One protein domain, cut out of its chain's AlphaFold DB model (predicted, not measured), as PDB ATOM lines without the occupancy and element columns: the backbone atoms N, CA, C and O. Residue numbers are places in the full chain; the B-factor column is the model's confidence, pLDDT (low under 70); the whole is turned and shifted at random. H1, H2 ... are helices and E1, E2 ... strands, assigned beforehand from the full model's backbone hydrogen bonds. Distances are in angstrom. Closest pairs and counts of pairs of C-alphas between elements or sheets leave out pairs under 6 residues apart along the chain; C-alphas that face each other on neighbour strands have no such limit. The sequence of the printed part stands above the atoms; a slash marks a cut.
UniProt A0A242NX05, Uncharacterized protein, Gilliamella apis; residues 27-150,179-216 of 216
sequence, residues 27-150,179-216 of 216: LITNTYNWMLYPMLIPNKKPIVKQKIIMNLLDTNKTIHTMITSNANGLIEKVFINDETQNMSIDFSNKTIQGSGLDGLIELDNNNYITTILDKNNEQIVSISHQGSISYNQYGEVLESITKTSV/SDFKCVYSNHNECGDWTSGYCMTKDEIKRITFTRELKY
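What this domain is: This is residues 27 to 150 and 179 to 216 of the 216 residues of an uncharacterized protein of Gilliamella apis (UniProt A0A242NX05). You are looking at a wide wall of thirteen antiparallel strands, curled like part of a barrel and left open between its edge strands E8 and E9, where residues 126 to 129 cross the gap. Inside the curl sits the first stretch of the printed part, with the short helix H1 and the winding residues 35 to 46. The printed part has 162 residues, with the named elements in the order H1, then E1 to E13, and the class is mostly strand. Across the one sheet the order is E8, E7, E6, E5, E4, E3, E2, E1, E13, E12, E11, E10, E9. The whole is compact, with a radius of gyration of the C-alphas of 16.0 A and spans of 45 by 33 by 29 A.

Where its parts are: Find C-alpha 31 at (225.385, 235.050, 255.170); there H1 begins, residues 31 to 34. Residues 35 to 48 hold no named element, and then E1, residues 49 to 56, starts at C-alpha 49, (213.876, 237.971, 248.844), and runs 22.7 A. E2, residues 61 to 69, runs 26.4 A. Shorter strands follow: E3 is residues 75 to 80, E4 residues 87 to 90, E5 residues 95 to 98, E6 residues 101 to 107, E7 residues 113 to 117 and E8 residues 123 to 125. Next come E9, residues 130 to 135, and E10, residues 141 to 147. Beyond the cut you meet E11, residues 181 to 188, 21.1 A long, then E12, residues 194 to 200. E13, residues 206 to 215, is the longest strand by residues and runs 27.9 A to C-alpha 215 at (212.931, 242.267, 246.497).

How they stand to each other: Begin with the sheet, which is twisted and curled like part of a barrel: from edge to edge the strands' lines turn by 51 degrees and the way across turns by 204 degrees. E1 to E8 form a meander, each strand the antiparallel neighbour of the one before, and E11 to E13 form another. Look at E1 and E13, antiparallel at 165 degrees, where N 53 and O 211 are 2.9 A apart, within hydrogen-bond range. In the hairpin of E1 and E2, N 52 and O 65 are 2.8 A apart. E4 pairs in a staggered way, with E3 over residues 87 to 88, where N 78 and O 87 are 3.0 A apart, and with E5 over residues 88 to 90, where N 90 and O 95 are 2.9 A apart. E6 is staggered too, pairing with E5 over residues 101 to 104 and with E7 over residues 104 to 107. E8 and E7 show N 124 and O 116 at 2.9 A. On the other side of E13, N 210 and O 197 of E12 are 2.9 A apart. E11 and E10 have N 183 and O 144 at 2.8 A, and E10 and E9 have N 134 and O 143 at 2.9 A. The edge strands E8 and E9 are apart. H1 is on the sheet at a height of 5.5 A, over none of the strands, but only just: 2 of its 4 C-alphas fall on E7. Its closest C-alphas to E3 are those of Thr 31 and Ile 75, 5.9 A. H1 is too short for an O i to N i+4 pair; its one O i to N i+3 pair is within range.

The domain as a whole: The two C-alphas farthest apart, those of Asn 120 and Gln 137, are 45.8 A apart. Residues 151 to 178 are not printed, and C-alphas 150 and 179 are 11.9 A apart across this cut, which falls in the link from E10 to E11. The link from H1 to E1 is long, with 14 residues, and the link from E3 to E4 is short; the other links that are printed whole are tight. The mean pLDDT of the printed part is 79.0, and 35 residues are under 70, among them residues 27 to 38 and 124 to 131.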
ATOM      1  N   LEU A  27     227.592 247.634 255.221       42.78
ATOM      2  CA  LEU A  27     228.012 246.429 255.919       42.78
ATOM      3  C   LEU A  27     226.829 245.449 255.904       42.78
ATOM      4  O   LEU A  27     226.095 245.314 256.879       42.78
ATOM      5  N   ILE A  28     226.555 244.863 254.739       46.12
ATOM      6  CA  ILE A  28     225.468 243.919 254.554       46.12
ATOM      7  C   ILE A  28     225.991 242.578 255.018       46.12
ATOM      8  O   ILE A  28     227.024 242.089 254.550       46.12
ATOM      9  N   THR A  29     225.294 242.010 255.993       49.22
ATOM     10  CA  THR A  29     225.796 240.859 256.713       49.22
ATOM     11  C   THR A  29     225.917 239.649 255.788       49.22
ATOM     12  O   THR A  29     224.946 239.254 255.143       49.22
ATOM     13  N   ASN A  30     227.117 239.078 255.678       49.94
ATOM     14  CA  ASN A  30     227.505 238.184 254.589       49.94
ATOM     15  C   ASN A  30     227.136 236.714 254.838       49.94
ATOM     16  O   ASN A  30     227.938 235.804 254.649       49.94
ATOM     17  N   THR A  31     225.891 236.435 255.207       52.75
ATOM     18  CA  THR A  31     225.385 235.050 255.170       52.75
ATOM     19  C   THR A  31     225.436 234.464 253.752       52.75
ATOM     20  O   THR A  31     225.398 233.252 253.575       52.75
ATOM     21  N   TYR A  32     225.595 235.315 252.734       55.62
ATOM     22  CA  TYR A  32     225.861 234.943 251.344       55.62
ATOM     23  C   TYR A  32     227.220 234.242 251.134       55.62
ATOM     24  O   TYR A  32     227.318 233.375 250.265       55.62
ATOM     25  N   ASN A  33     228.241 234.535 251.949       49.00
ATOM     26  CA  ASN A  33     229.552 233.872 251.907       49.00
ATOM     27  C   ASN A  33     229.429 232.395 252.276       49.00
ATOM     28  O   ASN A  33     230.160 231.561 251.745       49.00
ATOM     29  N   TRP A  34     228.483 232.069 253.157       49.19
ATOM     30  CA  TRP A  34     228.233 230.700 253.579       49.19
ATOM     31  C   TRP A  34     227.623 229.841 252.458       49.19
ATOM     32  O   TRP A  34     227.920 228.655 252.358       49.19
ATOM     33  N   MET A  35     226.878 230.444 251.525       51.72
ATOM     34  CA  MET A  35     226.364 229.733 250.349       51.72
ATOM     35  C   MET A  35     227.422 229.478 249.258       51.72
ATOM     36  O   MET A  35     227.060 229.005 248.188       51.72
ATOM     37  N   LEU A  36     228.710 229.795 249.473       54.03
ATOM     38  CA  LEU A  36     229.769 229.715 248.446       54.03
ATOM     39  C   LEU A  36     229.490 230.570 247.194       54.03
ATOM     40  O   LEU A  36     230.135 230.393 246.159       54.03
ATOM     41  N   TYR A  37     228.559 231.523 247.290       65.56
ATOM     42  CA  TYR A  37     228.086 232.331 246.171       65.56
ATOM     43  C   TYR A  37     228.290 233.823 246.443       65.56
ATOM     44  O   TYR A  37     227.320 234.570 246.588       65.56
ATOM     45  N   PRO A  38     229.550 234.290 246.475       67.00
ATOM     46  CA  PRO A  38     229.864 235.700 246.689       67.00
ATOM     47  C   PRO A  38     229.222 236.622 245.640       67.00
ATOM     48  O   PRO A  38     228.968 237.787 245.919       67.00
ATOM     49  N   MET A  39     228.847 236.103 244.465       75.19
ATOM     50  CA  MET A  39     228.075 236.868 243.483       75.19
ATOM     51  C   MET A  39     226.664 237.255 243.955       75.19
ATOM     52  O   MET A  39     226.045 238.116 243.343       75.19
ATOM     53  N   LEU A  40     226.103 236.599 244.974       78.88
ATOM     54  CA  LEU A  40     224.764 236.901 245.492       78.88
ATOM     55  C   LEU A  40     224.770 238.013 246.542       78.88
ATOM     56  O   LEU A  40     223.687 238.472 246.921       78.88
ATOM     57  N   ILE A  41     225.955 238.448 246.979       77.56
ATOM     58  CA  ILE A  41     226.115 239.535 247.939       77.56
ATOM     59  C   ILE A  41     225.479 240.806 247.351       77.56
ATOM     60  O   ILE A  41     225.810 241.179 246.225       77.56
ATOM     61  N   PRO A  42     224.557 241.454 248.081       77.44
ATOM     62  CA  PRO A  42     223.932 242.688 247.629       77.44
ATOM     63  C   PRO A  42     224.943 243.825 247.463       77.44
ATOM     64  O   PRO A  42     225.826 244.009 248.301       77.44
ATOM     65  N   ASN A  43     224.775 244.630 246.416       76.69
ATOM     66  CA  ASN A  43     225.684 245.728 246.088       76.69
ATOM     67  C   ASN A  43     225.458 246.972 246.970       76.69
ATOM     68  O   ASN A  43     226.425 247.559 247.458       76.69
ATOM     69  N   LYS A  44     224.193 247.357 247.216       79.56
ATOM     70  CA  LYS A  44     223.845 248.567 247.998       79.56
ATOM     71  C   LYS A  44     222.875 248.339 249.143       79.56
ATOM     72  O   LYS A  44     223.078 248.896 250.212       79.56
ATOM     73  N   LYS A  45     221.789 247.595 248.933       84.81
ATOM     74  CA  LYS A  45     220.688 247.484 249.902       84.81
ATOM     75  C   LYS A  45     220.434 246.016 250.255       84.81
ATOM     76  O   LYS A  45     220.516 245.183 249.354       84.81
ATOM     77  N   PRO A  46     220.094 245.685 251.519       86.12
ATOM     78  CA  PRO A  46     219.674 244.338 251.878       86.12
ATOM     79  C   PRO A  46     218.570 243.822 250.955       86.12
ATOM     80  O   PRO A  46     217.572 244.501 250.715       86.12
ATOM     81  N   ILE A  47     218.762 242.611 250.447       88.38
ATOM     82  CA  ILE A  47     217.774 241.913 249.634       88.38
ATOM     83  C   ILE A  47     216.998 240.979 250.560       88.38
ATOM     84  O   ILE A  47     217.567 240.023 251.080       88.38
ATOM     85  N   VAL A  48     215.706 241.243 250.755       91.19
ATOM     86  CA  VAL A  48     214.832 240.444 251.632       91.19
ATOM     87  C   VAL A  48     214.315 239.179 250.948       91.19
ATOM     88  O   VAL A  48     213.951 238.208 251.611       91.19
ATOM     89  N   LYS A  49     214.265 239.160 249.609       92.25
ATOM     90  CA  LYS A  49     213.876 237.971 248.844       92.25
ATOM     91  C   LYS A  49     214.544 237.927 247.477       92.25
ATOM     92  O   LYS A  49     214.577 238.925 246.761       92.25
ATOM     93  N   GLN A  50     214.999 236.739 247.102       91.94
ATOM     94  CA  GLN A  50     215.574 236.437 245.796       91.94
ATOM     95  C   GLN A  50     214.884 235.230 245.203       91.94
ATOM     96  O   GLN A  50     214.680 234.232 245.895       91.94
ATOM     97  N   LYS A  51     214.572 235.302 243.916       93.44
ATOM     98  CA  LYS A  51     214.145 234.148 243.132       93.44
ATOM     99  C   LYS A  51     215.094 234.008 241.956       93.44
ATOM    100  O   LYS A  51     215.156 234.889 241.106       93.44
ATOM    101  N   ILE A  52     215.846 232.920 241.941       91.94
ATOM    102  CA  ILE A  52     216.817 232.587 240.906       91.94
ATOM    103  C   ILE A  52     216.223 231.455 240.078       91.94
ATOM    104  O   ILE A  52     215.847 230.417 240.618       91.94
ATOM    105  N   ILE A  53     216.131 231.656 238.771       93.38
ATOM    106  CA  ILE A  53     215.684 230.635 237.824       93.38
ATOM    107  C   ILE A  53     216.894 230.256 236.990       93.38
ATOM    108  O   ILE A  53     217.431 231.100 236.275       93.38
ATOM    109  N   MET A  54     217.329 229.008 237.104       90.62
ATOM    110  CA  MET A  54     218.495 228.469 236.419       90.62
ATOM    111  C   MET A  54     218.054 227.439 235.382       90.62
ATOM    112  O   MET A  54     217.411 226.456 235.729       90.62
ATOM    113  N   ASN A  55     218.443 227.621 234.123       90.31
ATOM    114  CA  ASN A  55     218.184 226.656 233.058       90.31
ATOM    115  C   ASN A  55     219.474 225.908 232.724       90.31
ATOM    116  O   ASN A  55     220.443 226.514 232.252       90.31
ATOM    117  N   LEU A  56     219.473 224.595 232.950       88.56
ATOM    118  CA  LEU A  56     220.531 223.674 232.553       88.56
ATOM    119  C   LEU A  56     220.321 223.289 231.087       88.56
ATOM    120  O   LEU A  56     219.419 222.512 230.769       88.56
ATOM    121  N   LEU A  57     221.155 223.817 230.197       88.00
ATOM    122  CA  LEU A  57     220.983 223.671 228.750       88.00
ATOM    123  C   LEU A  57     221.192 222.226 228.280       88.00
ATOM    124  O   LEU A  57     220.472 221.762 227.405       88.00
ATOM    125  N   ASP A  58     222.107 221.492 228.914       83.31
ATOM    126  CA  ASP A  58     222.426 220.109 228.530       83.31
ATOM    127  C   ASP A  58     221.285 219.126 228.799       83.31
ATOM    128  O   ASP A  58     221.125 218.133 228.096       83.31
ATOM    129  N   THR A  59     220.507 219.380 229.854       85.38
ATOM    130  CA  THR A  59     219.434 218.479 230.306       85.38
ATOM    131  C   THR A  59     218.042 219.058 230.089       85.38
ATOM    132  O   THR A  59     217.055 218.391 230.391       85.38
ATOM    133  N   ASN A  60     217.958 220.295 229.592       86.50
ATOM    134  CA  ASN A  60     216.732 221.079 229.482       86.50
ATOM    135  C   ASN A  60     215.920 221.132 230.794       86.50
ATOM    136  O   ASN A  60     214.688 221.141 230.787       86.50
ATOM    137  N   LYS A  61     216.613 221.115 231.937       87.69
ATOM    138  CA  LYS A  61     216.000 221.210 233.267       87.69
ATOM    139  C   LYS A  61     216.026 222.647 233.754       87.69
ATOM    140  O   LYS A  61     217.026 223.343 233.592       87.69
ATOM    141  N   THR A  62     214.951 223.047 234.418       90.12
ATOM    142  CA  THR A  62     214.878 224.326 235.125       90.12
ATOM    143  C   THR A  62     214.967 224.071 236.621       90.12
ATOM    144  O   THR A  62     214.298 223.177 237.134       90.12
ATOM    145  N   ILE A  63     215.813 224.840 237.301       86.50
ATOM    146  CA  ILE A  63     215.959 224.843 238.752       86.50
ATOM    147  C   ILE A  63     215.472 226.187 239.282       86.50
ATOM    148  O   ILE A  63     215.907 227.241 238.813       86.50
ATOM    149  N   HIS A  64     214.589 226.147 240.274       90.19
ATOM    150  CA  HIS A  64     214.056 227.339 240.928       90.19
ATOM    151  C   HIS A  64     214.628 227.453 242.333       90.19
ATOM    152  O   HIS A  64     214.311 226.635 243.182       90.19
ATOM    153  N   THR A  65     215.435 228.473 242.603       87.12
ATOM    154  CA  THR A  65     215.972 228.721 243.943       87.12
ATOM    155  C   THR A  65     215.341 229.971 244.533       87.12
ATOM    156  O   THR A  65     215.397 231.043 243.930       87.12
ATOM    157  N   MET A  66     214.768 229.867 245.729       90.31
ATOM    158  CA  MET A  66     214.260 231.007 246.485       90.31
ATOM    159  C   MET A  66     215.090 231.206 247.747       90.31
ATOM    160  O   MET A  66     215.263 230.273 248.521       90.31
ATOM    161  N   ILE A  67     215.575 232.423 247.967       88.50
ATOM    162  CA  ILE A  67     216.328 232.808 249.166       88.50
ATOM    163  C   ILE A  67     215.536 233.908 249.862       88.50
ATOM    164  O   ILE A  67     215.146 234.886 249.217       88.50
ATOM    165  N   THR A  68     215.277 233.758 251.155       90.25
ATOM    166  CA  THR A  68     214.647 234.802 251.971       90.25
ATOM    167  C   THR A  68     215.574 235.220 253.091       90.25
ATOM    168  O   THR A  68     216.165 234.364 253.752       90.25
ATOM    169  N   SER A  69     215.634 236.522 253.326       87.88
ATOM    170  CA  SER A  69     216.451 237.132 254.365       87.88
ATOM    171  C   SER A  69     215.614 238.055 255.240       87.88
ATOM    172  O   SER A  69     214.592 238.588 254.796       87.88
ATOM    173  N   ASN A  70     216.075 238.298 256.465       86.38
ATOM    174  CA  ASN A  70     215.483 239.322 257.318       86.38
ATOM    175  C   ASN A  70     215.828 240.744 256.841       86.38
ATOM    176  O   ASN A  70     216.551 240.945 255.863       86.38
ATOM    177  N   ALA A  71     215.325 241.751 257.559       84.88
ATOM    178  CA  ALA A  71     215.519 243.164 257.224       84.88
ATOM    179  C   ALA A  71     216.998 243.607 257.180       84.88
ATOM    180  O   ALA A  71     217.321 244.580 256.502       84.88
ATOM    181  N   ASN A  72     217.894 242.881 257.857       78.69
ATOM    182  CA  ASN A  72     219.333 243.153 257.866       78.69
ATOM    183  C   ASN A  72     220.082 242.411 256.744       78.69
ATOM    184  O   ASN A  72     221.283 242.600 256.572       78.69
ATOM    185  N   GLY A  73     219.388 241.579 255.960       78.06
ATOM    186  CA  GLY A  73     219.968 240.799 254.868       78.06
ATOM    187  C   GLY A  73     220.500 239.424 255.276       78.06
ATOM    188  O   GLY A  73     221.005 238.711 254.407       78.06
ATOM    189  N   LEU A  74     220.341 239.013 256.541       81.44
ATOM    190  CA  LEU A  74     220.709 237.671 257.005       81.44
ATOM    191  C   LEU A  74     219.765 236.631 256.392       81.44
ATOM    192  O   LEU A  74     218.551 236.743 256.554       81.44
ATOM    193  N   ILE A  75     220.315 235.644 255.685       85.69
ATOM    194  CA  ILE A  75     219.556 234.571 255.026       85.69
ATOM    195  C   ILE A  75     218.922 233.674 256.079       85.69
ATOM    196  O   ILE A  75     219.630 233.022 256.831       85.69
ATOM    197  N   GLU A  76     217.599 233.588 256.079       87.62
ATOM    198  CA  GLU A  76     216.848 232.743 257.010       87.62
ATOM    199  C   GLU A  76     216.394 231.439 256.363       87.62
ATOM    200  O   GLU A  76     216.234 230.442 257.060       87.62
ATOM    201  N   LYS A  77     216.136 231.430 255.045       87.81
ATOM    202  CA  LYS A  77     215.646 230.233 254.341       87.81
ATOM    203  C   LYS A  77     216.138 230.159 252.905       87.81
ATOM    204  O   LYS A  77     216.210 231.180 252.214       87.81
ATOM    205  N   VAL A  78     216.379 228.932 252.448       85.69
ATOM    206  CA  VAL A  78     216.666 228.602 251.048       85.69
ATOM    207  C   VAL A  78     215.759 227.452 250.602       85.69
ATOM    208  O   VAL A  78     215.654 226.422 251.268       85.69
ATOM    209  N   PHE A  79     215.106 227.625 249.457       84.94
ATOM    210  CA  PHE A  79     214.230 226.642 248.821       84.94
ATOM    211  C   PHE A  79     214.754 226.343 247.420       84.94
ATOM    212  O   PHE A  79     215.193 227.263 246.735       84.94
ATOM    213  N   ILE A  80     214.702 225.083 246.989       83.25
ATOM    214  CA  ILE A  80     215.116 224.654 245.646       83.25
ATOM    215  C   ILE A  80     213.992 223.788 245.065       83.25
ATOM    216  O   ILE A  80     213.539 222.857 245.722       83.25
ATOM    217  N   ASN A  81     213.566 224.105 243.844       78.69
ATOM    218  CA  ASN A  81     212.507 223.456 243.063       78.69
ATOM    219  C   ASN A  81     211.121 223.432 243.714       78.69
ATOM    220  O   ASN A  81     210.340 222.531 243.439       78.69
ATOM    221  N   ASP A  82     210.811 224.428 244.550       63.47
ATOM    222  CA  ASP A  82     209.535 224.550 245.277       63.47
ATOM    223  C   ASP A  82     209.182 223.338 246.169       63.47
ATOM    224  O   ASP A  82     208.079 223.247 246.710       63.47
ATOM    225  N   GLU A  83     210.139 222.435 246.392       58.50
ATOM    226  CA  GLU A  83     210.036 221.338 247.344       58.50
ATOM    227  C   GLU A  83     210.420 221.852 248.748       58.50
ATOM    228  O   GLU A  83     211.185 222.809 248.898       58.50
ATOM    229  N   THR A  84     209.781 221.273 249.771       55.44
ATOM    230  CA  THR A  84     209.913 221.533 251.221       55.44
ATOM    231  C   THR A  84     211.237 222.185 251.642       55.44
ATOM    232  O   THR A  84     212.274 221.684 251.238       55.44
ATOM    233  N   GLN A  85     211.201 223.247 252.473       56.91
ATOM    234  CA  GLN A  85     212.375 223.977 253.013       56.91
ATOM    235  C   GLN A  85     213.675 223.161 252.961       56.91
ATOM    236  O   GLN A  85     213.878 222.266 253.778       56.91
ATOM    237  N   ASN A  86     214.554 223.483 252.012       74.19
ATOM    238  CA  ASN A  86     215.825 222.771 251.883       74.19
ATOM    239  C   ASN A  86     216.838 223.248 252.924       74.19
ATOM    240  O   ASN A  86     217.812 222.554 253.194       74.19
ATOM    241  N   MET A  87     216.603 224.424 253.512       82.31
ATOM    242  CA  MET A  87     217.466 225.013 254.520       82.31
ATOM    243  C   MET A  87     216.760 226.120 255.298       82.31
ATOM    244  O   MET A  87     216.084 226.967 254.702       82.31
ATOM    245  N   SER A  88     216.971 226.154 256.607       87.06
ATOM    246  CA  SER A  88     216.570 227.219 257.515       87.06
ATOM    247  C   SER A  88     217.719 227.563 258.461       87.06
ATOM    248  O   SER A  88     218.451 226.684 258.912       87.06
ATOM    249  N   ILE A  89     217.897 228.852 258.737       86.94
ATOM    250  CA  ILE A  89     218.914 229.364 259.657       86.94
ATOM    251  C   ILE A  89     218.215 230.234 260.694       86.94
ATOM    252  O   ILE A  89     217.475 231.156 260.346       86.94
ATOM    253  N   ASP A  90     218.483 229.960 261.965       88.62
ATOM    254  CA  ASP A  90     218.023 230.759 263.092       88.62
ATOM    255  C   ASP A  90     219.235 231.404 263.771       88.62
ATOM    256  O   ASP A  90     219.978 230.761 264.511       88.62
ATOM    257  N   PHE A  91     219.436 232.700 263.530       86.25
ATOM    258  CA  PHE A  91     220.543 233.456 264.129       86.25
ATOM    259  C   PHE A  91     220.377 233.687 265.632       86.25
ATOM    260  O   PHE A  91     221.374 233.903 266.318       86.25
ATOM    261  N   SER A  92     219.147 233.637 266.151       87.38
ATOM    262  CA  SER A  92     218.884 233.852 267.579       87.38
ATOM    263  C   SER A  92     219.279 232.618 268.376       87.38
ATOM    264  O   SER A  92     219.998 232.718 269.370       87.38
ATOM    265  N   ASN A  93     218.860 231.447 267.897       90.56
ATOM    266  CA  ASN A  93     219.215 230.162 268.495       90.56
ATOM    267  C   ASN A  93     220.558 229.617 267.993       90.56
ATOM    268  O   ASN A  93     221.043 228.619 268.520       90.56
ATOM    269  N   LYS A  94     221.168 230.281 267.004       90.12
ATOM    270  CA  LYS A  94     222.405 229.870 266.335       90.12
ATOM    271  C   LYS A  94     222.323 228.440 265.804       90.12
ATOM    272  O   LYS A  94     223.242 227.644 265.989       90.12
ATOM    273  N   THR A  95     221.226 228.121 265.133       88.88
ATOM    274  CA  THR A  95     220.996 226.801 264.547       88.88
ATOM    275  C   THR A  95     220.837 226.885 263.043       88.88
ATOM    276  O   THR A  95     220.448 227.910 262.477       88.88
ATOM    277  N   ILE A  96     221.131 225.768 262.395       84.94
ATOM    278  CA  ILE A  96     220.848 225.547 260.990       84.94
ATOM    279  C   ILE A  96     220.247 224.160 260.797       84.94
ATOM    280  O   ILE A  96     220.689 223.205 261.436       84.94
ATOM    281  N   GLN A  97     219.238 224.068 259.934       85.00
ATOM    282  CA  GLN A  97     218.532 222.827 259.620       85.00
ATOM    283  C   GLN A  97     218.292 222.735 258.116       85.00
ATOM    284  O   GLN A  97     217.871 223.712 257.498       85.00
ATOM    285  N   GLY A  98     218.515 221.576 257.503       76.06
ATOM    286  CA  GLY A  98     218.174 221.359 256.096       76.06
ATOM    287  C   GLY A  98     219.003 220.296 255.391       76.06
ATOM    288  O   GLY A  98     220.184 220.139 255.665       76.06
ATOM    289  N   SER A  99     218.384 219.561 254.460       64.69
ATOM    290  CA  SER A  99     219.048 218.576 253.582       64.69
ATOM    291  C   SER A  99     220.055 217.644 254.288       64.69
ATOM    292  O   SER A  99     221.148 217.407 253.781       64.69
ATOM    293  N   GLY A 100     219.692 217.107 255.460       65.25
ATOM    294  CA  GLY A 100     220.548 216.193 256.234       65.25
ATOM    295  C   GLY A 100     221.644 216.873 257.065       65.25
ATOM    296  O   GLY A 100     222.460 216.181 257.670       65.25
ATOM    297  N   LEU A 101     221.654 218.206 257.111       69.62
ATOM    298  CA  LEU A 101     222.486 219.026 257.981       69.62
ATOM    299  C   LEU A 101     221.615 219.609 259.098       69.62
ATOM    300  O   LEU A 101     220.784 220.475 258.843       69.62
ATOM    301  N   ASP A 102     221.852 219.167 260.328       81.19
ATOM    302  CA  ASP A 102     221.362 219.825 261.538       81.19
ATOM    303  C   ASP A 102     222.575 220.173 262.399       81.19
ATOM    304  O   ASP A 102     223.373 219.292 262.738       81.19
ATOM    305  N   GLY A 103     222.742 221.452 262.729       83.50
ATOM    306  CA  GLY A 103     223.942 221.908 263.421       83.50
ATOM    307  C   GLY A 103     223.802 223.248 264.128       83.50
ATOM    308  O   GLY A 103     222.802 223.959 263.995       83.50
ATOM    309  N   LEU A 104     224.843 223.580 264.884       86.06
ATOM    310  CA  LEU A 104     225.032 224.887 265.501       86.06
ATOM    311  C   LEU A 104     225.909 225.752 264.600       86.06
ATOM    312  O   LEU A 104     226.836 225.247 263.968       86.06
ATOM    313  N   ILE A 105     225.640 227.054 264.559       84.38
ATOM    314  CA  ILE A 105     226.462 228.022 263.831       84.38
ATOM    315  C   ILE A 105     227.264 228.874 264.813       84.38
ATOM    316  O   ILE A 105     226.744 229.365 265.817       84.38
ATOM    317  N   GLU A 106     228.532 229.100 264.504       83.38
ATOM    318  CA  GLU A 106     229.321 230.138 265.162       83.38
ATOM    319  C   GLU A 106     229.301 231.402 264.315       83.38
ATOM    320  O   GLU A 106     229.333 231.334 263.084       83.38
ATOM    321  N   LEU A 107     229.226 232.547 264.992       81.44
ATOM    322  CA  LEU A 107     229.136 233.856 264.365       81.44
ATOM    323  C   LEU A 107     230.317 234.730 264.788       81.44
ATOM    324  O   LEU A 107     230.686 234.728 265.965       81.44
ATOM    325  N   ASP A 108     230.858 235.514 263.860       73.06
ATOM    326  CA  ASP A 108     231.785 236.597 264.192       73.06
ATOM    327  C   ASP A 108     231.045 237.844 264.724       73.06
ATOM    328  O   ASP A 108     229.817 237.885 264.838       73.06
ATOM    329  N   ASN A 109     231.797 238.910 265.011       74.06
ATOM    330  CA  ASN A 109     231.247 240.177 265.509       74.06
ATOM    331  C   ASN A 109     230.311 240.895 264.516       74.06
ATOM    332  O   ASN A 109     229.619 241.835 264.905       74.06
ATOM    333  N   ASN A 110     230.279 240.472 263.252       67.81
ATOM    334  CA  ASN A 110     229.420 241.011 262.203       67.81
ATOM    335  C   ASN A 110     228.256 240.063 261.862       67.81
ATOM    336  O   ASN A 110     227.577 240.260 260.852       67.81
ATOM    337  N   ASN A 111     228.004 239.045 262.693       71.44
ATOM    338  CA  ASN A 111     227.016 237.988 262.465       71.44
ATOM    339  C   ASN A 111     227.300 237.126 261.222       71.44
ATOM    340  O   ASN A 111     226.375 236.590 260.606       71.44
ATOM    341  N   TYR A 112     228.566 236.981 260.835       73.00
ATOM    342  CA  TYR A 112     228.964 236.072 259.762       73.00
ATOM    343  C   TYR A 112     229.104 234.661 260.300       73.00
ATOM    344  O   TYR A 112     229.801 234.457 261.286       73.00
ATOM    345  N   ILE A 113     228.501 233.688 259.613       75.50
ATOM    346  CA  ILE A 113     228.698 232.270 259.925       75.50
ATOM    347  C   ILE A 113     230.159 231.911 259.641       75.50
ATOM    348  O   ILE A 113     230.581 231.910 258.482       75.50
ATOM    349  N   THR A 114     230.922 231.612 260.689       70.19
ATOM    350  CA  THR A 114     232.334 231.206 260.596       70.19
ATOM    351  C   THR A 114     232.494 229.693 260.607       70.19
ATOM    352  O   THR A 114     233.396 229.165 259.957       70.19
ATOM    353  N   THR A 115     231.598 228.999 261.312       72.44
ATOM    354  CA  THR A 115     231.694 227.561 261.570       72.44
ATOM    355  C   THR A 115     230.302 226.943 261.627       72.44
ATOM    356  O   THR A 115     229.364 227.581 262.107       72.44
ATOM    357  N   ILE A 116     230.181 225.687 261.187       75.62
ATOM    358  CA  ILE A 116     229.038 224.825 261.504       75.62
ATOM    359  C   ILE A 116     229.543 223.621 262.279       75.62
ATOM    360  O   ILE A 116     230.457 222.925 261.824       75.62
ATOM    361  N   LEU A 117     228.926 223.390 263.427       79.75
ATOM    362  CA  LEU A 117     229.231 222.310 264.345       79.75
ATOM    363  C   LEU A 117     228.113 221.269 264.326       79.75
ATOM    364  O   LEU A 117     226.931 221.622 264.254       79.75
ATOM    365  N   ASP A 118     228.480 219.993 264.404       79.25
ATOM    366  CA  ASP A 118     227.519 218.913 264.599       79.25
ATOM    367  C   ASP A 118     227.020 218.863 266.052       79.25
ATOM    368  O   ASP A 118     227.429 219.633 266.923       79.25
ATOM    369  N   LYS A 119     226.139 217.903 266.339       79.38
ATOM    370  CA  LYS A 119     225.625 217.643 267.693       79.38
ATOM    371  C   LYS A 119     226.705 217.316 268.742       79.38
ATOM    372  O   LYS A 119     226.407 217.360 269.932       79.38
ATOM    373  N   ASN A 120     227.913 216.947 268.321       79.75
ATOM    374  CA  ASN A 120     229.058 216.632 269.174       79.75
ATOM    375  C   ASN A 120     230.074 217.788 269.245       79.75
ATOM    376  O   ASN A 120     231.134 217.621 269.845       79.75
ATOM    377  N   ASN A 121     229.753 218.957 268.677       80.12
ATOM    378  CA  ASN A 121     230.644 220.108 268.516       80.12
ATOM    379  C   ASN A 121     231.847 219.864 267.589       80.12
ATOM    380  O   ASN A 121     232.865 220.550 267.695       80.12
ATOM    381  N   GLU A 122     231.751 218.910 266.668       75.56
ATOM    382  CA  GLU A 122     232.761 218.702 265.634       75.56
ATOM    383  C   GLU A 122     232.473 219.592 264.422       75.56
ATOM    384  O   GLU A 122     231.330 219.736 263.985       75.56
ATOM    385  N   GLN A 123     233.516 220.202 263.855       72.88
ATOM    386  CA  GLN A 123     233.380 221.059 262.680       72.88
ATOM    387  C   GLN A 123     232.971 220.236 261.450       72.88
ATOM    388  O   GLN A 123     233.741 219.414 260.956       72.88
ATOM    389  N   ILE A 124     231.778 220.509 260.913       64.75
ATOM    390  CA  ILE A 124     231.244 219.816 259.727       64.75
ATOM    391  C   ILE A 124     231.741 220.474 258.435       64.75
ATOM    392  O   ILE A 124     232.005 219.794 257.445       64.75
ATOM    393  N   VAL A 125     231.857 221.806 258.425       59.53
ATOM    394  CA  VAL A 125     232.163 222.578 257.213       59.53
ATOM    395  C   VAL A 125     233.326 223.534 257.460       59.53
ATOM    396  O   VAL A 125     233.309 224.342 258.390       59.53
ATOM    397  N   SER A 126     234.327 223.463 256.581       48.81
ATOM    398  CA  SER A 126     235.361 224.483 256.396       48.81
ATOM    399  C   SER A 126     235.104 225.176 255.060       48.81
ATOM    400  O   SER A 126     235.119 224.542 254.003       48.81
ATOM    401  N   ILE A 127     234.797 226.470 255.108       49.41
ATOM    402  CA  ILE A 127     234.450 227.265 253.931       49.41
ATOM    403  C   ILE A 127     235.751 227.827 253.363       49.41
ATOM    404  O   ILE A 127     236.337 228.743 253.932       49.41
ATOM    405  N   SER A 128     236.199 227.309 252.221       46.59
ATOM    406  CA  SER A 128     237.230 227.978 251.426       46.59
ATOM    407  C   SER A 128     236.710 228.190 250.010       46.59
ATOM    408  O   SER A 128     236.508 227.249 249.248       46.59
ATOM    409  N   HIS A 129     236.430 229.445 249.661       50.66
ATOM    410  CA  HIS A 129     236.160 229.806 248.277       50.66
ATOM    411  C   HIS A 129     237.475 229.715 247.494       50.66
ATOM    412  O   HIS A 129     238.439 230.406 247.820       50.66
ATOM    413  N   GLN A 130     237.518 228.873 246.463       54.59
ATOM    414  CA  GLN A 130     238.619 228.835 245.505       54.59
ATOM    415  C   GLN A 130     238.105 229.390 244.175       54.59
ATOM    416  O   GLN A 130     237.275 228.777 243.507       54.59
ATOM    417  N   GLY A 131     238.561 230.583 243.801       66.38
ATOM    418  CA  GLY A 131     238.055 231.266 242.619       66.38
ATOM    419  C   GLY A 131     238.476 232.726 242.534       66.38
ATOM    420  O   GLY A 131     239.046 233.271 243.478       66.38
ATOM    421  N   SER A 132     238.211 233.350 241.389       77.31
ATOM    422  CA  SER A 132     238.343 234.796 241.206       77.31
ATOM    423  C   SER A 132     236.990 235.403 240.856       77.31
ATOM    424  O   SER A 132     236.160 234.769 240.207       77.31
ATOM    425  N   ILE A 133     236.770 236.639 241.295       80.94
ATOM    426  CA  ILE A 133     235.577 237.427 240.980       80.94
ATOM    427  C   ILE A 133     236.063 238.765 240.456       80.94
ATOM    428  O   ILE A 133     236.939 239.385 241.064       80.94
ATOM    429  N   SER A 134     235.510 239.201 239.333       85.31
ATOM    430  CA  SER A 134     235.772 240.518 238.777       85.31
ATOM    431  C   SER A 134     234.584 241.440 239.021       85.31
ATOM    432  O   SER A 134     233.418 241.048 238.924       85.31
ATOM    433  N   TYR A 135     234.909 242.688 239.332       84.44
ATOM    434  CA  TYR A 135     233.952 243.762 239.548       84.44
ATOM    435  C   TYR A 135     234.264 244.899 238.580       84.44
ATOM    436  O   TYR A 135     235.424 245.100 238.208       84.44
ATOM    437  N   ASN A 136     233.248 245.656 238.182       81.44
ATOM    438  CA  ASN A 136     233.472 246.917 237.482       81.44
ATOM    439  C   ASN A 136     233.777 248.059 238.468       81.44
ATOM    440  O   ASN A 136     233.773 247.888 239.687       81.44
ATOM    441  N   GLN A 137     234.009 249.259 237.933       80.56
ATOM    442  CA  GLN A 137     234.301 250.461 238.726       80.56
ATOM    443  C   GLN A 137     233.167 250.900 239.675       80.56
ATOM    444  O   GLN A 137     233.399 251.733 240.546       80.56
ATOM    445  N   TYR A 138     231.957 250.363 239.507       79.88
ATOM    446  CA  TYR A 138     230.789 250.632 240.348       79.88
ATOM    447  C   TYR A 138     230.566 249.544 241.414       79.88
ATOM    448  O   TYR A 138     229.577 249.591 242.144       79.88
ATOM    449  N   GLY A 139     231.469 248.560 241.513       75.19
ATOM    450  CA  GLY A 139     231.350 247.422 242.428       75.19
ATOM    451  C   GLY A 139     230.367 246.349 241.952       75.19
ATOM    452  O   GLY A 139     230.029 245.445 242.715       75.19
ATOM    453  N   GLU A 140     229.884 246.434 240.713       83.44
ATOM    454  CA  GLU A 140     228.970 245.449 240.142       83.44
ATOM    455  C   GLU A 140     229.756 244.210 239.710       83.44
ATOM    456  O   GLU A 140     230.790 244.320 239.044       83.44
ATOM    457  N   VAL A 141     229.266 243.025 240.079       84.81
ATOM    458  CA  VAL A 141     229.890 241.752 239.693       84.81
ATOM    459  C   VAL A 141     229.770 241.581 238.180       84.81
ATOM    460  O   VAL A 141     228.661 241.648 237.644       84.81
ATOM    461  N   LEU A 142     230.894 241.335 237.507       86.81
ATOM    462  CA  LEU A 142     230.945 241.075 236.067       86.81
ATOM    463  C   LEU A 142     231.109 239.587 235.777       86.81
ATOM    464  O   LEU A 142     230.354 239.014 234.995       86.81
ATOM    465  N   GLU A 143     232.089 238.950 236.413       88.19
ATOM    466  CA  GLU A 143     232.428 237.556 236.148       88.19
ATOM    467  C   GLU A 143     232.898 236.848 237.419       88.19
ATOM    468  O   GLU A 143     233.447 237.465 238.333       88.19
ATOM    469  N   SER A 144     232.722 235.531 237.459       84.19
ATOM    470  CA  SER A 144     233.321 234.671 238.474       84.19
ATOM    471  C   SER A 144     233.885 233.401 237.845       84.19
ATOM    472  O   SER A 144     233.359 232.882 236.859       84.19
ATOM    473  N   ILE A 145     234.978 232.907 238.414       80.25
ATOM    474  CA  ILE A 145     235.561 231.607 238.092       80.25
ATOM    475  C   ILE A 145     235.517 230.796 239.375       80.25
ATOM    476  O   ILE A 145     236.246 231.102 240.316       80.25
ATOM    477  N   THR A 146     234.662 229.779 239.425       68.88
ATOM    478  CA  THR A 146     234.527 228.922 240.607       68.88
ATOM    479  C   THR A 146     235.294 227.625 240.399       68.88
ATOM    480  O   THR A 146     235.086 226.927 239.406       68.88
ATOM    481  N   LYS A 147     236.159 227.293 241.361       60.38
ATOM    482  CA  LYS A 147     236.789 225.978 241.499       60.38
ATOM    483  C   LYS A 147     236.181 225.294 242.712       60.38
ATOM    484  O   LYS A 147     236.503 225.626 243.850       60.38
ATOM    485  N   THR A 148     235.276 224.354 242.489       46.16
ATOM    486  CA  THR A 148     234.653 223.627 243.599       46.16
ATOM    487  C   THR A 148     235.482 222.383 243.907       46.16
ATOM    488  O   THR A 148     235.628 221.512 243.052       46.16
ATOM    489  N   SER A 149     236.013 222.276 245.126       37.97
ATOM    490  CA  SER A 149     236.553 221.023 245.661       37.97
ATOM    491  C   SER A 149     235.678 220.566 246.828       37.97
ATOM    492  O   SER A 149     235.456 221.308 247.781       37.97
ATOM    493  N   VAL A 150     235.123 219.355 246.740       36.03
ATOM    494  CA  VAL A 150     234.368 218.748 247.846       36.03
ATOM    495  C   VAL A 150     235.324 217.838 248.608       36.03
ATOM    496  O   VAL A 150     235.634 216.735 248.160       36.03
ATOM    497  N   SER A 179     235.584 220.591 237.229       52.34
ATOM    498  CA  SER A 179     234.846 221.429 236.286       52.34
ATOM    499  C   SER A 179     235.016 222.887 236.706       52.34
ATOM    500  O   SER A 179     234.331 223.380 237.597       52.34
ATOM    501  N   ASP A 180     235.984 223.573 236.092       65.50
ATOM    502  CA  ASP A 180     236.085 225.026 236.238       65.50
ATOM    503  C   ASP A 180     234.967 225.644 235.392       65.50
ATOM    504  O   ASP A 180     234.950 225.496 234.164       65.50
ATOM    505  N   PHE A 181     234.036 226.328 236.050       76.88
ATOM    506  CA  PHE A 181     233.001 227.102 235.378       76.88
ATOM    507  C   PHE A 181     233.344 228.583 235.456       76.88
ATOM    508  O   PHE A 181     233.657 229.108 236.528       76.88
ATOM    509  N   LYS A 182     233.246 229.259 234.309       88.25
ATOM    510  CA  LYS A 182     233.222 230.718 234.241       88.25
ATOM    511  C   LYS A 182     231.767 231.160 234.167       88.25
ATOM    512  O   LYS A 182     231.060 230.763 233.243       88.25
ATOM    513  N   CYS A 183     231.327 231.991 235.099       89.31
ATOM    514  CA  CYS A 183     230.021 232.631 235.051       89.31
ATOM    515  C   CYS A 183     230.176 234.111 234.699       89.31
ATOM    516  O   CYS A 183     231.080 234.783 235.189       89.31
ATOM    517  N   VAL A 184     229.294 234.605 233.837       92.88
ATOM    518  CA  VAL A 184     229.199 236.007 233.422       92.88
ATOM    519  C   VAL A 184     227.851 236.537 233.882       92.88
ATOM    520  O   VAL A 184     226.816 235.907 233.643       92.88
ATOM    521  N   TYR A 185     227.875 237.688 234.542       92.62
ATOM    522  CA  TYR A 185     226.713 238.347 235.118       92.62
ATOM    523  C   TYR A 185     226.381 239.589 234.300       92.62
ATOM    524  O   TYR A 185     227.249 240.383 233.941       92.62
ATOM    525  N   SER A 186     225.106 239.734 233.973       91.56
ATOM    526  CA  SER A 186     224.606 240.746 233.054       91.56
ATOM    527  C   SER A 186     223.289 241.317 233.544       91.56
ATOM    528  O   SER A 186     222.535 240.654 234.260       91.56
ATOM    529  N   ASN A 187     222.971 242.517 233.064       93.38
ATOM    530  CA  ASN A 187     221.808 243.297 233.471       93.38
ATOM    531  C   ASN A 187     221.816 243.551 234.980       93.38
ATOM    532  O   ASN A 187     221.447 242.692 235.779       93.38
ATOM    533  N   HIS A 188     222.203 244.753 235.371       92.31
ATOM    534  CA  HIS A 188     222.198 245.180 236.763       92.31
ATOM    535  C   HIS A 188     221.036 246.138 236.981       92.31
ATOM    536  O   HIS A 188     220.697 246.930 236.100       92.31
ATOM    537  N   ASN A 189     220.368 246.021 238.123       92.00
ATOM    538  CA  ASN A 189     219.315 246.965 238.481       92.00
ATOM    539  C   ASN A 189     219.905 248.269 239.052       92.00
ATOM    540  O   ASN A 189     221.117 248.429 239.168       92.00
ATOM    541  N   GLU A 190     219.048 249.208 239.454       90.56
ATOM    542  CA  GLU A 190     219.467 250.500 240.030       90.56
ATOM    543  C   GLU A 190     220.336 250.376 241.302       90.56
ATOM    544  O   GLU A 190     221.131 251.267 241.636       90.56
ATOM    545  N   CYS A 191     220.224 249.247 242.004       89.06
ATOM    546  CA  CYS A 191     221.031 248.941 243.175       89.06
ATOM    547  C   CYS A 191     222.411 248.370 242.825       89.06
ATOM    548  O   CYS A 191     223.230 248.291 243.732       89.06
ATOM    549  N   GLY A 192     222.700 248.046 241.560       88.06
ATOM    550  CA  GLY A 192     223.958 247.428 241.125       88.06
ATOM    551  C   GLY A 192     223.987 245.904 241.286       88.06
ATOM    552  O   GLY A 192     225.044 245.283 241.183       88.06
ATOM    553  N   ASP A 193     222.835 245.282 241.552       90.81
ATOM    554  CA  ASP A 193     222.708 243.833 241.673       90.81
ATOM    555  C   ASP A 193     222.380 243.216 240.314       90.81
ATOM    556  O   ASP A 193     221.469 243.671 239.617       90.81
ATOM    557  N   TRP A 194     223.102 242.159 239.933       93.38
ATOM    558  CA  TRP A 194     222.827 241.459 238.679       93.38
ATOM    559  C   TRP A 194     221.462 240.756 238.718       93.38
ATOM    560  O   TRP A 194     221.017 240.249 239.753       93.38
ATOM    561  N   THR A 195     220.826 240.679 237.552       95.88
ATOM    562  CA  THR A 195     219.481 240.113 237.345       95.88
ATOM    563  C   THR A 195     219.459 239.004 236.300       95.88
ATOM    564  O   THR A 195     218.470 238.285 236.167       95.88
ATOM    565  N   SER A 196     220.552 238.809 235.565       96.31
ATOM    566  CA  SER A 196     220.695 237.707 234.620       96.31
ATOM    567  C   SER A 196     222.154 237.297 234.439       96.31
ATOM    568  O   SER A 196     223.069 237.971 234.907       96.31
ATOM    569  N   GLY A 197     222.375 236.185 233.755       94.62
ATOM    570  CA  GLY A 197     223.706 235.775 233.347       94.62
ATOM    571  C   GLY A 197     223.742 234.348 232.826       94.62
ATOM    572  O   GLY A 197     222.710 233.728 232.539       94.62
ATOM    573  N   TYR A 198     224.950 233.834 232.660       93.62
ATOM    574  CA  TYR A 198     225.182 232.475 232.190       93.62
ATOM    575  C   TYR A 198     226.513 231.925 232.694       93.62
ATOM    576  O   TYR A 198     227.423 232.687 233.002       93.62
ATOM    577  N   CYS A 199     226.638 230.599 232.746       90.62
ATOM    578  CA  CYS A 199     227.909 229.926 233.004       90.62
ATOM    579  C   CYS A 199     228.321 229.065 231.810       90.62
ATOM    580  O   CYS A 199     227.484 228.464 231.121       90.62
ATOM    581  N   MET A 200     229.627 229.000 231.585       90.12
ATOM    582  CA  MET A 200     230.268 228.242 230.521       90.12
ATOM    583  C   MET A 200     231.413 227.386 231.061       90.12
ATOM    584  O   MET A 200     231.975 227.676 232.121       90.12
ATOM    585  N   THR A 201     231.736 226.317 230.334       85.56
ATOM    586  CA  THR A 201     232.934 225.505 230.584       85.56
ATOM    587  C   THR A 201     234.199 226.250 230.146       85.56
ATOM    588  O   THR A 201     234.123 227.315 229.533       85.56
ATOM    589  N   LYS A 202     235.375 225.668 230.419       80.38
ATOM    590  CA  LYS A 202     236.662 226.158 229.888       80.38
ATOM    591  C   LYS A 202     236.672 226.313 228.370       80.38
ATOM    592  O   LYS A 202     237.259 227.261 227.874       80.38
ATOM    593  N   ASP A 203     235.992 225.413 227.667       85.75
ATOM    594  CA  ASP A 203     235.875 225.423 226.203       85.75
ATOM    595  C   ASP A 203     234.831 226.436 225.696       85.75
ATOM    596  O   ASP A 203     234.340 226.316 224.578       85.75
ATOM    597  N   GLU A 204     234.421 227.387 226.543       86.94
ATOM    598  CA  GLU A 204     233.444 228.448 226.252       86.94
ATOM    599  C   GLU A 204     232.041 227.941 225.875       86.94
ATOM    600  O   GLU A 204     231.174 228.694 225.425       86.94
ATOM    601  N   ILE A 205     231.755 226.662 226.137       87.81
ATOM    602  CA  ILE A 205     230.437 226.080 225.898       87.81
ATOM    603  C   ILE A 205     229.505 226.520 227.022       87.81
ATOM    604  O   ILE A 205     229.680 226.145 228.184       87.81
ATOM    605  N   LYS A 206     228.477 227.295 226.671       90.62
ATOM    606  CA  LYS A 206     227.419 227.698 227.601       90.62
ATOM    607  C   LYS A 206     226.637 226.465 228.064       90.62
ATOM    608  O   LYS A 206     226.070 225.754 227.242       90.62
ATOM    609  N   ARG A 207     226.579 226.244 229.379       88.62
ATOM    610  CA  ARG A 207     225.851 225.117 229.999       88.62
ATOM    611  C   ARG A 207     224.649 225.564 230.810       88.62
ATOM    612  O   ARG A 207     223.697 224.808 230.976       88.62
ATOM    613  N   ILE A 208     224.702 226.788 231.327       90.50
ATOM    614  CA  ILE A 208     223.719 227.301 232.273       90.50
ATOM    615  C   ILE A 208     223.355 228.722 231.878       90.50
ATOM    616  O   ILE A 208     224.236 229.529 231.595       90.50
ATOM    617  N   THR A 209     222.068 229.044 231.903       94.31
ATOM    618  CA  THR A 209     221.597 230.436 231.961       94.31
ATOM    619  C   THR A 209     220.855 230.649 233.262       94.31
ATOM    620  O   THR A 209     220.291 229.704 233.811       94.31
ATOM    621  N   PHE A 210     220.858 231.872 233.770       93.31
ATOM    622  CA  PHE A 210     220.121 232.189 234.978       93.31
ATOM    623  C   PHE A 210     219.525 233.592 234.930       93.31
ATOM    624  O   PHE A 210     220.067 234.507 234.307       93.31
ATOM    625  N   THR A 211     218.398 233.748 235.611       96.56
ATOM    626  CA  THR A 211     217.746 235.033 235.888       96.56
ATOM    627  C   THR A 211     217.486 235.154 237.380       96.56
ATOM    628  O   THR A 211     217.405 234.144 238.081       96.56
ATOM    629  N   ARG A 212     217.408 236.387 237.875       94.62
ATOM    630  CA  ARG A 212     217.274 236.710 239.293       94.62
ATOM    631  C   ARG A 212     216.299 237.864 239.467       94.62
ATOM    632  O   ARG A 212     216.548 238.977 239.014       94.62
ATOM    633  N   GLU A 213     215.195 237.578 240.146       95.19
ATOM    634  CA  GLU A 213     214.224 238.565 240.611       95.19
ATOM    635  C   GLU A 213     214.559 238.945 242.061       95.19
ATOM    636  O   GLU A 213     214.841 238.073 242.891       95.19
ATOM    637  N   LEU A 214     214.519 240.245 242.363       94.00
ATOM    638  CA  LEU A 214     214.981 240.812 243.629       94.00
ATOM    639  C   LEU A 214     213.878 241.616 244.310       94.00
ATOM    640  O   LEU A 214     213.204 242.427 243.676       94.00
ATOM    641  N   LYS A 215     213.737 241.420 245.620       93.31
ATOM    642  CA  LYS A 215     212.931 242.267 246.497       93.31
ATOM    643  C   LYS A 215     213.812 242.795 247.624       93.31
ATOM    644  O   LYS A 215     214.472 242.008 248.303       93.31
ATOM    645  N   TYR A 216     213.762 244.106 247.821       90.25
ATOM    646  CA  TYR A 216     214.467 244.853 248.865       90.25
ATOM    647  C   TYR A 216     213.541 245.304 249.996       90.25
ATOM    648  O   TYR A 216     212.314 245.080 249.885       90.25
TER     649      TYR A 216